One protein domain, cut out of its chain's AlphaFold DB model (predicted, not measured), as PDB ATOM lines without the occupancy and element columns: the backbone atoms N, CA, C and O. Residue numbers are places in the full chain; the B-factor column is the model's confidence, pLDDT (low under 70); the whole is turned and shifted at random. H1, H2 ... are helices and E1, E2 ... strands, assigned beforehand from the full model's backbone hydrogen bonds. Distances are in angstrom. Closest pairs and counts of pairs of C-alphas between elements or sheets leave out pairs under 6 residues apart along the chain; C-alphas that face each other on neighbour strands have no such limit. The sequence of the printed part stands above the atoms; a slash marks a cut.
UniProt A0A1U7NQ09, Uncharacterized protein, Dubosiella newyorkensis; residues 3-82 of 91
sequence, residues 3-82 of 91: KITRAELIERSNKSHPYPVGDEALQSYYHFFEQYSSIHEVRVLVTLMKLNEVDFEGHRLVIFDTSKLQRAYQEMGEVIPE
ATOM      1  N   LYS A   3     -17.414 -29.300 -40.868       92.88
ATOM      2  CA  LYS A   3     -18.333 -30.290 -40.281       92.88
ATOM      3  C   LYS A   3     -19.327 -30.766 -41.332       92.88
ATOM      4  O   LYS A   3     -19.865 -29.930 -42.062       92.88
ATOM      5  N   ILE A   4     -19.554 -32.072 -41.411       91.69
ATOM      6  CA  ILE A   4     -20.499 -32.663 -42.362       91.69
ATOM      7  C   ILE A   4     -21.515 -33.563 -41.665       91.69
ATOM      8  O   ILE A   4     -21.258 -34.149 -40.615       91.69
ATOM      9  N   THR A   5     -22.687 -33.670 -42.274       92.69
ATOM     10  CA  THR A   5     -23.744 -34.596 -41.862       92.69
ATOM     11  C   THR A   5     -23.479 -36.010 -42.382       92.69
ATOM     12  O   THR A   5     -22.698 -36.220 -43.310       92.69
ATOM     13  N   ARG A   6     -24.199 -37.002 -41.840       90.25
ATOM     14  CA  ARG A   6     -24.152 -38.384 -42.346       90.25
ATOM     15  C   ARG A   6     -24.565 -38.479 -43.820       90.25
ATOM     16  O   ARG A   6     -23.964 -39.241 -44.565       90.25
ATOM     17  N   ALA A   7     -25.560 -37.696 -44.242       90.62
ATOM     18  CA  ALA A   7     -26.004 -37.661 -45.636       90.62
ATOM     19  C   ALA A   7     -24.898 -37.141 -46.569       90.62
ATOM     20  O   ALA A   7     -24.600 -37.777 -47.578       90.62
ATOM     21  N   GLU A   8     -24.231 -36.044 -46.190       89.56
ATOM     22  CA  GLU A   8     -23.081 -35.513 -46.936       89.56
ATOM     23  C   GLU A   8     -21.901 -36.495 -46.953       89.56
ATOM     24  O   GLU A   8     -21.212 -36.602 -47.966       89.56
ATOM     25  N   LEU A   9     -21.657 -37.218 -45.853       88.06
ATOM     26  CA  LEU A   9     -20.613 -38.241 -45.800       88.06
ATOM     27  C   LEU A   9     -20.900 -39.361 -46.806       88.06
ATOM     28  O   LEU A   9     -20.009 -39.705 -47.577       88.06
ATOM     29  N   ILE A  10     -22.127 -39.891 -46.840       86.62
ATOM     30  CA  ILE A  10     -22.529 -40.945 -47.787       86.62
ATOM     31  C   ILE A  10     -22.374 -40.456 -49.231       86.62
ATOM     32  O   ILE A  10     -21.732 -41.122 -50.041       86.62
ATOM     33  N   GLU A  11     -22.902 -39.271 -49.546       87.00
ATOM     34  CA  GLU A  11     -22.830 -38.698 -50.895       87.00
ATOM     35  C   GLU A  11     -21.382 -38.562 -51.384       87.00
ATOM     36  O   GLU A  11     -21.060 -38.914 -52.522       87.00
ATOM     37  N   ARG A  12     -20.494 -38.070 -50.517       82.44
ATOM     38  CA  ARG A  12     -19.081 -37.862 -50.843       82.44
ATOM     39  C   ARG A  12     -18.296 -39.174 -50.888       82.44
ATOM     40  O   ARG A  12     -17.420 -39.316 -51.735       82.44
ATOM     41  N   SER A  13     -18.632 -40.138 -50.031       81.94
ATOM     42  CA  SER A  13     -17.977 -41.454 -49.987       81.94
ATOM     43  C   SER A  13     -18.295 -42.310 -51.211       81.94
ATOM     44  O   SER A  13     -17.464 -43.111 -51.612       81.94
ATOM     45  N   ASN A  14     -19.440 -42.097 -51.870       80.38
ATOM     46  CA  ASN A  14     -19.778 -42.786 -53.125       80.38
ATOM     47  C   ASN A  14     -18.788 -42.502 -54.269       80.38
ATOM     48  O   ASN A  14     -18.751 -43.242 -55.246       80.38
ATOM     49  N   LYS A  15     -18.017 -41.414 -54.168       71.94
ATOM     50  CA  LYS A  15     -16.974 -41.036 -55.133       71.94
ATOM     51  C   LYS A  15     -15.568 -41.404 -54.645       71.94
ATOM     52  O   LYS A  15     -14.591 -41.047 -55.298       71.94
ATOM     53  N   SER A  16     -15.475 -42.073 -53.494       69.31
ATOM     54  CA  SER A  16     -14.230 -42.362 -52.796       69.31
ATOM     55  C   SER A  16     -13.846 -43.824 -52.926       69.31
ATOM     56  O   SER A  16     -14.646 -44.708 -52.631       69.31
ATOM     57  N   HIS A  17     -12.610 -44.076 -53.351       65.19
ATOM     58  CA  HIS A  17     -12.014 -45.408 -53.347       65.19
ATOM     59  C   HIS A  17     -10.518 -45.297 -53.002       65.19
ATOM     60  O   HIS A  17      -9.738 -44.884 -53.863       65.19
ATOM     61  N   PRO A  18     -10.081 -45.617 -51.774       62.44
ATOM     62  CA  PRO A  18     -10.792 -46.355 -50.722       62.44
ATOM     63  C   PRO A  18     -11.830 -45.527 -49.930       62.44
ATOM     64  O   PRO A  18     -12.015 -44.332 -50.165       62.44
ATOM     65  N   TYR A  19     -12.529 -46.197 -48.999       66.38
ATOM     66  CA  TYR A  19     -13.450 -45.609 -48.005       66.38
ATOM     67  C   TYR A  19     -12.810 -44.410 -47.263       66.38
ATOM     68  O   TYR A  19     -11.582 -44.336 -47.188       66.38
ATOM     69  N   PRO A  20     -13.601 -43.490 -46.667       79.31
ATOM     70  CA  PRO A  20     -13.071 -42.421 -45.829       79.31
ATOM     71  C   PRO A  20     -12.104 -42.944 -44.772       79.31
ATOM     72  O   PRO A  20     -12.368 -43.940 -44.096       79.31
ATOM     73  N   VAL A  21     -10.997 -42.231 -44.616       82.31
ATOM     74  CA  VAL A  21      -9.917 -42.618 -43.717       82.31
ATOM     75  C   VAL A  21     -10.027 -41.806 -42.432       82.31
ATOM     76  O   VAL A  21     -10.064 -40.577 -42.487       82.31
ATOM     77  N   GLY A  22     -10.092 -42.490 -41.287       84.44
ATOM     78  CA  GLY A  22     -10.086 -41.868 -39.959       84.44
ATOM     79  C   GLY A  22      -8.686 -41.517 -39.451       84.44
ATOM     80  O   GLY A  22      -7.691 -41.921 -40.048       84.44
ATOM     81  N   ASP A  23      -8.614 -40.773 -38.345       82.88
ATOM     82  CA  ASP A  23      -7.373 -40.173 -37.816       82.88
ATOM     83  C   ASP A  23      -6.181 -41.138 -37.680       82.88
ATOM     84  O   ASP A  23      -5.076 -40.799 -38.103       82.88
ATOM     85  N   GLU A  24      -6.375 -42.339 -37.126       81.56
ATOM     86  CA  GLU A  24      -5.280 -43.311 -36.954       81.56
ATOM     87  C   GLU A  24      -4.692 -43.748 -38.299       81.56
ATOM     88  O   GLU A  24      -3.479 -43.726 -38.505       81.56
ATOM     89  N   ALA A  25      -5.557 -44.091 -39.253       81.62
ATOM     90  CA  ALA A  25      -5.123 -44.473 -40.585       81.62
ATOM     91  C   ALA A  25      -4.497 -43.274 -41.320       81.62
ATOM     92  O   ALA A  25      -3.465 -43.429 -41.969       81.62
ATOM     93  N   LEU A  26      -5.051 -42.068 -41.152       83.06
ATOM     94  CA  LEU A  26      -4.537 -40.807 -41.699       83.06
ATOM     95  C   LEU A  26      -3.075 -40.549 -41.332       83.06
ATOM     96  O   LEU A  26      -2.300 -40.125 -42.191       83.06
ATOM     97  N   GLN A  27      -2.685 -40.814 -40.085       84.81
ATOM     98  CA  GLN A  27      -1.291 -40.673 -39.661       84.81
ATOM     99  C   GLN A  27      -0.367 -41.614 -40.438       84.81
ATOM    100  O   GLN A  27       0.659 -41.165 -40.947       84.81
ATOM    101  N   SER A  28      -0.765 -42.876 -40.609       84.25
ATOM    102  CA  SER A  28      -0.022 -43.848 -41.420       84.25
ATOM    103  C   SER A  28       0.100 -43.404 -42.880       84.25
ATOM    104  O   SER A  28       1.186 -43.488 -43.453       84.25
ATOM    105  N   TYR A  29      -0.974 -42.859 -43.470       83.88
ATOM    106  CA  TYR A  29      -0.943 -42.295 -44.827       83.88
ATOM    107  C   TYR A  29       0.046 -41.129 -44.937       83.88
ATOM    108  O   TYR A  29       0.890 -41.115 -45.831       83.88
ATOM    109  N   TYR A  30      -0.019 -40.152 -44.029       85.38
ATOM    110  CA  TYR A  30       0.896 -39.009 -44.078       85.38
ATOM    111  C   TYR A  30       2.348 -39.401 -43.833       85.38
ATOM    112  O   TYR A  30       3.227 -38.835 -44.479       85.38
ATOM    113  N   HIS A  31       2.600 -40.380 -42.965       88.69
ATOM    114  CA  HIS A  31       3.945 -40.894 -42.746       88.69
ATOM    115  C   HIS A  31       4.497 -41.587 -44.001       88.69
ATOM    116  O   HIS A  31       5.624 -41.312 -44.409       88.69
ATOM    117  N   PHE A  32       3.679 -42.393 -44.692       87.44
ATOM    118  CA  PHE A  32       4.053 -42.960 -45.991       87.44
ATOM    119  C   PHE A  32       4.370 -41.873 -47.030       87.44
ATOM    120  O   PHE A  32       5.226 -42.070 -47.885       87.44
ATOM    121  N   PHE A  33       3.719 -40.713 -46.974       87.00
ATOM    122  CA  PHE A  33       4.006 -39.611 -47.894       87.00
ATOM    123  C   PHE A  33       5.240 -38.785 -47.518       87.00
ATOM    124  O   PHE A  33       5.856 -38.174 -48.392       87.00
ATOM    125  N   GLU A  34       5.620 -38.761 -46.243       88.94
ATOM    126  CA  GLU A  34       6.729 -37.956 -45.726       88.94
ATOM    127  C   GLU A  34       8.070 -38.323 -46.378       88.94
ATOM    128  O   GLU A  34       8.837 -37.434 -46.765       88.94
ATOM    129  N   GLN A  35       8.300 -39.618 -46.608       89.75
ATOM    130  CA  GLN A  35       9.472 -40.145 -47.324       89.75
ATOM    131  C   GLN A  35       9.599 -39.628 -48.769       89.75
ATOM    132  O   GLN A  35      10.703 -39.587 -49.307       89.75
ATOM    133  N   TYR A  36       8.504 -39.162 -49.378       87.31
ATOM    134  CA  TYR A  36       8.490 -38.593 -50.728       87.31
ATOM    135  C   TYR A  36       8.222 -37.079 -50.738       87.31
ATOM    136  O   TYR A  36       7.927 -36.499 -51.781       87.31
ATOM    137  N   SER A  37       8.328 -36.403 -49.589       86.62
ATOM    138  CA  SER A  37       7.993 -34.975 -49.437       86.62
ATOM    139  C   SER A  37       8.814 -34.024 -50.324       86.62
ATOM    140  O   SER A  37       8.371 -32.905 -50.606       86.62
ATOM    141  N   SER A  38       9.980 -34.453 -50.811       88.88
ATOM    142  CA  SER A  38      10.797 -33.705 -51.774       88.88
ATOM    143  C   SER A  38      10.179 -33.651 -53.179       88.88
ATOM    144  O   SER A  38      10.411 -32.676 -53.899       88.88
ATOM    145  N   ILE A  39       9.320 -34.611 -53.535       87.19
ATOM    146  CA  ILE A  39       8.646 -34.706 -54.836       87.19
ATOM    147  C   ILE A  39       7.466 -33.725 -54.872       87.19
ATOM    148  O   ILE A  39       6.625 -33.703 -53.968       87.19
ATOM    149  N   HIS A  40       7.414 -32.863 -55.889       87.12
ATOM    150  CA  HIS A  40       6.404 -31.804 -55.976       87.12
ATOM    151  C   HIS A  40       4.990 -32.377 -56.107       87.12
ATOM    152  O   HIS A  40       4.085 -31.975 -55.376       87.12
ATOM    153  N   GLU A  41       4.845 -33.372 -56.965       84.44
ATOM    154  CA  GLU A  41       3.614 -34.071 -57.319       84.44
ATOM    155  C   GLU A  41       3.006 -34.729 -56.079       84.44
ATOM    156  O   GLU A  41       1.813 -34.600 -55.807       84.44
ATOM    157  N   VAL A  42       3.853 -35.352 -55.256       85.81
ATOM    158  CA  VAL A  42       3.446 -35.917 -53.967       85.81
ATOM    159  C   VAL A  42       2.883 -34.831 -53.057       85.81
ATOM    160  O   VAL A  42       1.795 -34.997 -52.502       85.81
ATOM    161  N   ARG A  43       3.565 -33.684 -52.925       88.88
ATOM    162  CA  ARG A  43       3.055 -32.570 -52.107       88.88
ATOM    163  C   ARG A  43       1.718 -32.042 -52.625       88.88
ATOM    164  O   ARG A  43       0.853 -31.701 -51.813       88.88
ATOM    165  N   VAL A  44       1.530 -31.982 -53.943       87.62
ATOM    166  CA  VAL A  44       0.261 -31.575 -54.566       87.62
ATOM    167  C   VAL A  44      -0.852 -32.558 -54.204       87.62
ATOM    168  O   VAL A  44      -1.890 -32.134 -53.694       87.62
ATOM    169  N   LEU A  45      -0.627 -33.864 -54.372       85.56
ATOM    170  CA  LEU A  45      -1.616 -34.901 -54.056       85.56
ATOM    171  C   LEU A  45      -1.986 -34.908 -52.565       85.56
ATOM    172  O   LEU A  45      -3.171 -34.891 -52.221       85.56
ATOM    173  N   VAL A  46      -0.997 -34.806 -51.673       87.25
ATOM    174  CA  VAL A  46      -1.220 -34.670 -50.222       87.25
ATOM    175  C   VAL A  46      -2.036 -33.418 -49.895       87.25
ATOM    176  O   VAL A  46      -2.911 -33.448 -49.028       87.25
ATOM    177  N   THR A  47      -1.780 -32.308 -50.588       88.94
ATOM    178  CA  THR A  47      -2.535 -31.064 -50.397       88.94
ATOM    179  C   THR A  47      -3.989 -31.232 -50.828       88.94
ATOM    180  O   THR A  47      -4.891 -30.840 -50.088       88.94
ATOM    181  N   LEU A  48      -4.245 -31.868 -51.975       86.75
ATOM    182  CA  LEU A  48      -5.604 -32.156 -52.441       86.75
ATOM    183  C   LEU A  48      -6.382 -33.030 -51.451       86.75
ATOM    184  O   LEU A  48      -7.571 -32.792 -51.236       86.75
ATOM    185  N   MET A  49      -5.719 -33.990 -50.806       86.12
ATOM    186  CA  MET A  49      -6.321 -34.794 -49.741       86.12
ATOM    187  C   MET A  49      -6.663 -33.961 -48.503       86.12
ATOM    188  O   MET A  49      -7.785 -34.039 -48.007       86.12
ATOM    189  N   LYS A  50      -5.733 -33.120 -48.033       87.19
ATOM    190  CA  LYS A  50      -5.949 -32.234 -46.872       87.19
ATOM    191  C   LYS A  50      -7.132 -31.285 -47.074       87.19
ATOM    192  O   LYS A  50      -7.867 -30.989 -46.136       87.19
ATOM    193  N   LEU A  51      -7.363 -30.832 -48.306       88.38
ATOM    194  CA  LEU A  51      -8.520 -29.996 -48.648       88.38
ATOM    195  C   LEU A  51      -9.865 -30.732 -48.528       88.38
ATOM    196  O   LEU A  51     -10.901 -30.078 -48.406       88.38
ATOM    197  N   ASN A  52      -9.858 -32.067 -48.538       87.19
ATOM    198  CA  ASN A  52     -11.037 -32.911 -48.338       87.19
ATOM    199  C   ASN A  52     -11.204 -33.392 -46.886       87.19
ATOM    200  O   ASN A  52     -12.054 -34.243 -46.618       87.19
ATOM    201  N   GLU A  53     -10.431 -32.844 -45.946       90.00
ATOM    202  CA  GLU A  53     -10.618 -33.104 -44.523       90.00
ATOM    203  C   GLU A  53     -11.950 -32.554 -44.014       90.00
ATOM    204  O   GLU A  53     -12.307 -31.380 -44.197       90.00
ATOM    205  N   VAL A  54     -12.667 -33.415 -43.308       90.44
ATOM    206  CA  VAL A  54     -13.966 -33.128 -42.716       90.44
ATOM    207  C   VAL A  54     -13.999 -33.587 -41.266       90.44
ATOM    208  O   VAL A  54     -13.260 -34.470 -40.847       90.44
ATOM    209  N   ASP A  55     -14.880 -32.960 -40.505       92.25
ATOM    210  CA  ASP A  55     -15.261 -33.386 -39.166       92.25
ATOM    211  C   ASP A  55     -16.620 -34.083 -39.274       92.25
ATOM    212  O   ASP A  55     -17.589 -33.495 -39.773       92.25
ATOM    213  N   PHE A  56     -16.678 -35.340 -38.851       91.00
ATOM    214  CA  PHE A  56     -17.903 -36.119 -38.774       91.00
ATOM    215  C   PHE A  56     -18.051 -36.678 -37.361       91.00
ATOM    216  O   PHE A  56     -17.223 -37.463 -36.911       91.00
ATOM    217  N   GLU A  57     -19.106 -36.257 -36.658       90.19
ATOM    218  CA  GLU A  57     -19.411 -36.708 -35.290       90.19
ATOM    219  C   GLU A  57     -18.228 -36.531 -34.301       90.19
ATOM    220  O   GLU A  57     -18.107 -37.275 -33.334       90.19
ATOM    221  N   GLY A  58     -17.363 -35.525 -34.510       88.06
ATOM    222  CA  GLY A  58     -16.187 -35.269 -33.666       88.06
ATOM    223  C   GLY A  58     -14.929 -36.041 -34.075       88.06
ATOM    224  O   GLY A  58     -13.888 -35.883 -33.438       88.06
ATOM    225  N   HIS A  59     -14.999 -36.828 -35.149       87.44
ATOM    226  CA  HIS A  59     -13.861 -37.515 -35.745       87.44
ATOM    227  C   HIS A  59     -13.391 -36.786 -37.001       87.44
ATOM    228  O   HIS A  59     -14.191 -36.421 -37.870       87.44
ATOM    229  N   ARG A  60     -12.076 -36.601 -37.124       89.44
ATOM    230  CA  ARG A  60     -11.470 -36.114 -38.359       89.44
ATOM    231  C   ARG A  60     -11.365 -37.259 -39.357       89.44
ATOM    232  O   ARG A  60     -10.834 -38.327 -39.052       89.44
ATOM    233  N   LEU A  61     -11.892 -37.010 -40.550       89.75
ATOM    234  CA  LEU A  61     -11.877 -37.930 -41.676       89.75
ATOM    235  C   LEU A  61     -11.305 -37.225 -42.907       89.75
ATOM    236  O   LEU A  61     -11.535 -36.031 -43.108       89.75
ATOM    237  N   VAL A  62     -10.639 -37.976 -43.780       88.56
ATOM    238  CA  VAL A  62     -10.355 -37.550 -45.157       88.56
ATOM    239  C   VAL A  62     -11.184 -38.382 -46.112       88.56
ATOM    240  O   VAL A  62     -11.142 -39.611 -46.079       88.56
ATOM    241  N   ILE A  63     -11.921 -37.696 -46.983       86.06
ATOM    242  CA  ILE A  63     -12.656 -38.332 -48.073       86.06
ATOM    243  C   ILE A  63     -11.779 -38.276 -49.324       86.06
ATOM    244  O   ILE A  63     -11.434 -37.191 -49.799       86.06
ATOM    245  N   PHE A  64     -11.391 -39.437 -49.845       80.75
ATOM    246  CA  PHE A  64     -10.506 -39.532 -50.999       80.75
ATOM    247  C   PHE A  64     -11.310 -39.366 -52.281       80.75
ATOM    248  O   PHE A  64     -11.956 -40.292 -52.734       80.75
ATOM    249  N   ASP A  65     -11.257 -38.203 -52.919       82.44
ATOM    250  CA  ASP A  65     -11.796 -38.068 -54.276       82.44
ATOM    251  C   ASP A  65     -10.808 -38.686 -55.279       82.44
ATOM    252  O   ASP A  65      -9.955 -37.997 -55.848       82.44
ATOM    253  N   THR A  66     -10.872 -40.010 -55.439       79.44
ATOM    254  CA  THR A  66      -9.920 -40.798 -56.236       79.44
ATOM    255  C   THR A  66      -9.893 -40.343 -57.684       79.44
ATOM    256  O   THR A  66      -8.817 -40.181 -58.250       79.44
ATOM    257  N   SER A  67     -11.055 -40.050 -58.274       82.06
ATOM    258  CA  SER A  67     -11.132 -39.530 -59.642       82.06
ATOM    259  C   SER A  67     -10.407 -38.191 -59.776       82.06
ATOM    260  O   SER A  67      -9.693 -37.970 -60.754       82.06
ATOM    261  N   LYS A  68     -10.539 -37.299 -58.786       84.06
ATOM    262  CA  LYS A  68      -9.817 -36.023 -58.772       84.06
ATOM    263  C   LYS A  68      -8.312 -36.205 -58.567       84.06
ATOM    264  O   LYS A  68      -7.539 -35.516 -59.228       84.06
ATOM    265  N   LEU A  69      -7.894 -37.119 -57.690       84.12
ATOM    266  CA  LEU A  69      -6.478 -37.429 -57.460       84.12
ATOM    267  C   LEU A  69      -5.829 -38.056 -58.699       84.12
ATOM    268  O   LEU A  69      -4.749 -37.635 -59.099       84.12
ATOM    269  N   GLN A  70      -6.512 -39.001 -59.346       81.81
ATOM    270  CA  GLN A  70      -6.044 -39.656 -60.565       81.81
ATOM    271  C   GLN A  70      -5.955 -38.667 -61.728       81.81
ATOM    272  O   GLN A  70      -4.972 -38.669 -62.466       81.81
ATOM    273  N   ARG A  71      -6.945 -37.779 -61.865       86.06
ATOM    274  CA  ARG A  71      -6.908 -36.704 -62.857       86.06
ATOM    275  C   ARG A  71      -5.741 -35.750 -62.609       86.06
ATOM    276  O   ARG A  71      -5.006 -35.463 -63.544       86.06
ATOM    277  N   ALA A  72      -5.550 -35.293 -61.371       85.25
ATOM    278  CA  ALA A  72      -4.422 -34.429 -61.022       85.25
ATOM    279  C   ALA A  72      -3.084 -35.118 -61.327       85.25
ATOM    280  O   ALA A  72      -2.195 -34.500 -61.898       85.25
ATOM    281  N   TYR A  73      -2.966 -36.410 -61.012       82.62
ATOM    282  CA  TYR A  73      -1.798 -37.211 -61.359       82.62
ATOM    283  C   TYR A  73      -1.534 -37.259 -62.871       82.62
ATOM    284  O   TYR A  73      -0.425 -36.963 -63.307       82.62
ATOM    285  N   GLN A  74      -2.556 -37.554 -63.677       83.38
ATOM    286  CA  GLN A  74      -2.441 -37.578 -65.138       83.38
ATOM    287  C   GLN A  74      -2.083 -36.205 -65.727       83.38
ATOM    288  O   GLN A  74      -1.264 -36.130 -66.638       83.38
ATOM    289  N   GLU A  75      -2.680 -35.127 -65.211       84.69
ATOM    290  CA  GLU A  75      -2.426 -33.751 -65.661       84.69
ATOM    291  C   GLU A  75      -1.002 -33.277 -65.339       84.69
ATOM    292  O   GLU A  75      -0.454 -32.473 -66.093       84.69
ATOM    293  N   MET A  76      -0.385 -33.782 -64.264       83.81
ATOM    294  CA  MET A  76       1.009 -33.468 -63.930       83.81
ATOM    295  C   MET A  76       2.003 -34.067 -64.938       83.81
ATOM    296  O   MET A  76       3.086 -33.520 -65.094       83.81
ATOM    297  N   GLY A  77       1.640 -35.139 -65.657       69.19
ATOM    298  CA  GLY A  77       2.479 -35.725 -66.715       69.19
ATOM    299  C   GLY A  77       3.808 -36.327 -66.232       69.19
ATOM    300  O   GLY A  77       4.691 -36.593 -67.043       69.19
ATOM    301  N   GLU A  78       3.948 -36.528 -64.923       66.44
ATOM    302  CA  GLU A  78       5.195 -36.847 -64.224       66.44
ATOM    303  C   GLU A  78       5.198 -38.286 -63.693       66.44
ATOM    304  O   GLU A  78       4.152 -38.890 -63.432       66.44
ATOM    305  N   VAL A  79       6.399 -38.834 -63.500       66.44
ATOM    306  CA  VAL A  79       6.600 -40.182 -62.962       66.44
ATOM    307  C   VAL A  79       6.755 -40.085 -61.448       66.44
ATOM    308  O   VAL A  79       7.836 -39.793 -60.940       66.44
ATOM    309  N   ILE A  80       5.678 -40.352 -60.708       74.88
ATOM    310  CA  ILE A  80       5.805 -40.629 -59.272       74.88
ATOM    311  C   ILE A  80       6.328 -42.063 -59.075       74.88
ATOM    312  O   ILE A  80       6.102 -42.915 -59.938       74.88
ATOM    313  N   PRO A  81       7.017 -42.360 -57.959       81.06
ATOM    314  CA  PRO A  81       7.488 -43.712 -57.676       81.06
ATOM    315  C   PRO A  81       6.353 -44.740 -57.757       81.06
ATOM    316  O   PRO A  81       5.252 -44.498 -57.265       81.06
ATOM    317  N   GLU A  82       6.625 -45.903 -58.349       80.12
ATOM    318  CA  GLU A  82       5.619 -46.951 -58.570       80.12
ATOM    319  C   GLU A  82       4.943 -47.391 -57.262       80.12
ATOM    320  O   GLU A  82       3.728 -47.548 -57.216       80.12
TER     321      GLU A  82
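Overview. This is residues 3 to 82 of the 91 residues of an uncharacterized protein of Dubosiella newyorkensis (UniProt A0A1U7NQ09). Helices H2, H3 and H4 run side by side in alternating directions, H3 between the others; at one end sit strand hairpin E1 E2 and short helix H1. The 80 printed residues are mostly helix, in the order H1, H2, H3, E1, E2, H4, with one antiparallel sheet, E1 - E2. The whole is compact, radius of gyration of the C-alphas 13.1 A, spanning 37 by 23 by 17 A.

Along the chain. H1, residues 6 to 13, begins at C-alpha 6 (-24.152, -38.384, -42.346). H2 is residues 23 to 34, 16.3 A; H3 40 to 50, 15.4 A; E1 53 to 56; E2 59 to 62. H4, residues 66 to 76, 15.2 A, ends at C-alpha 76 (1.009, -33.468, -63.930).

Arrangement. H1 touches no helix. H2, with residues 30 to 33 alone, only just touches H3, with 3 pairs of C-alphas within 8 A, the closest Phe 33 and Val 42, 7.1 A; this helical hairpin has a shallow tilt of 12 degrees. H3 and H4 touch, closest C-alphas Leu 45 and Leu 69, 6.5 A, opposite ways at a shallow 24 degrees. In hairpin E1 E2, N 54 and O 61 are within hydrogen-bond range, 2.9 A. Every O i to N i+4 pair is within range in H1, H3 and H4, 7 of 8 in H2.

Size, cuts and confidence. The printed part has no cut and no long link. Residues 16 to 19 and 77 to 79 have pLDDT under 70.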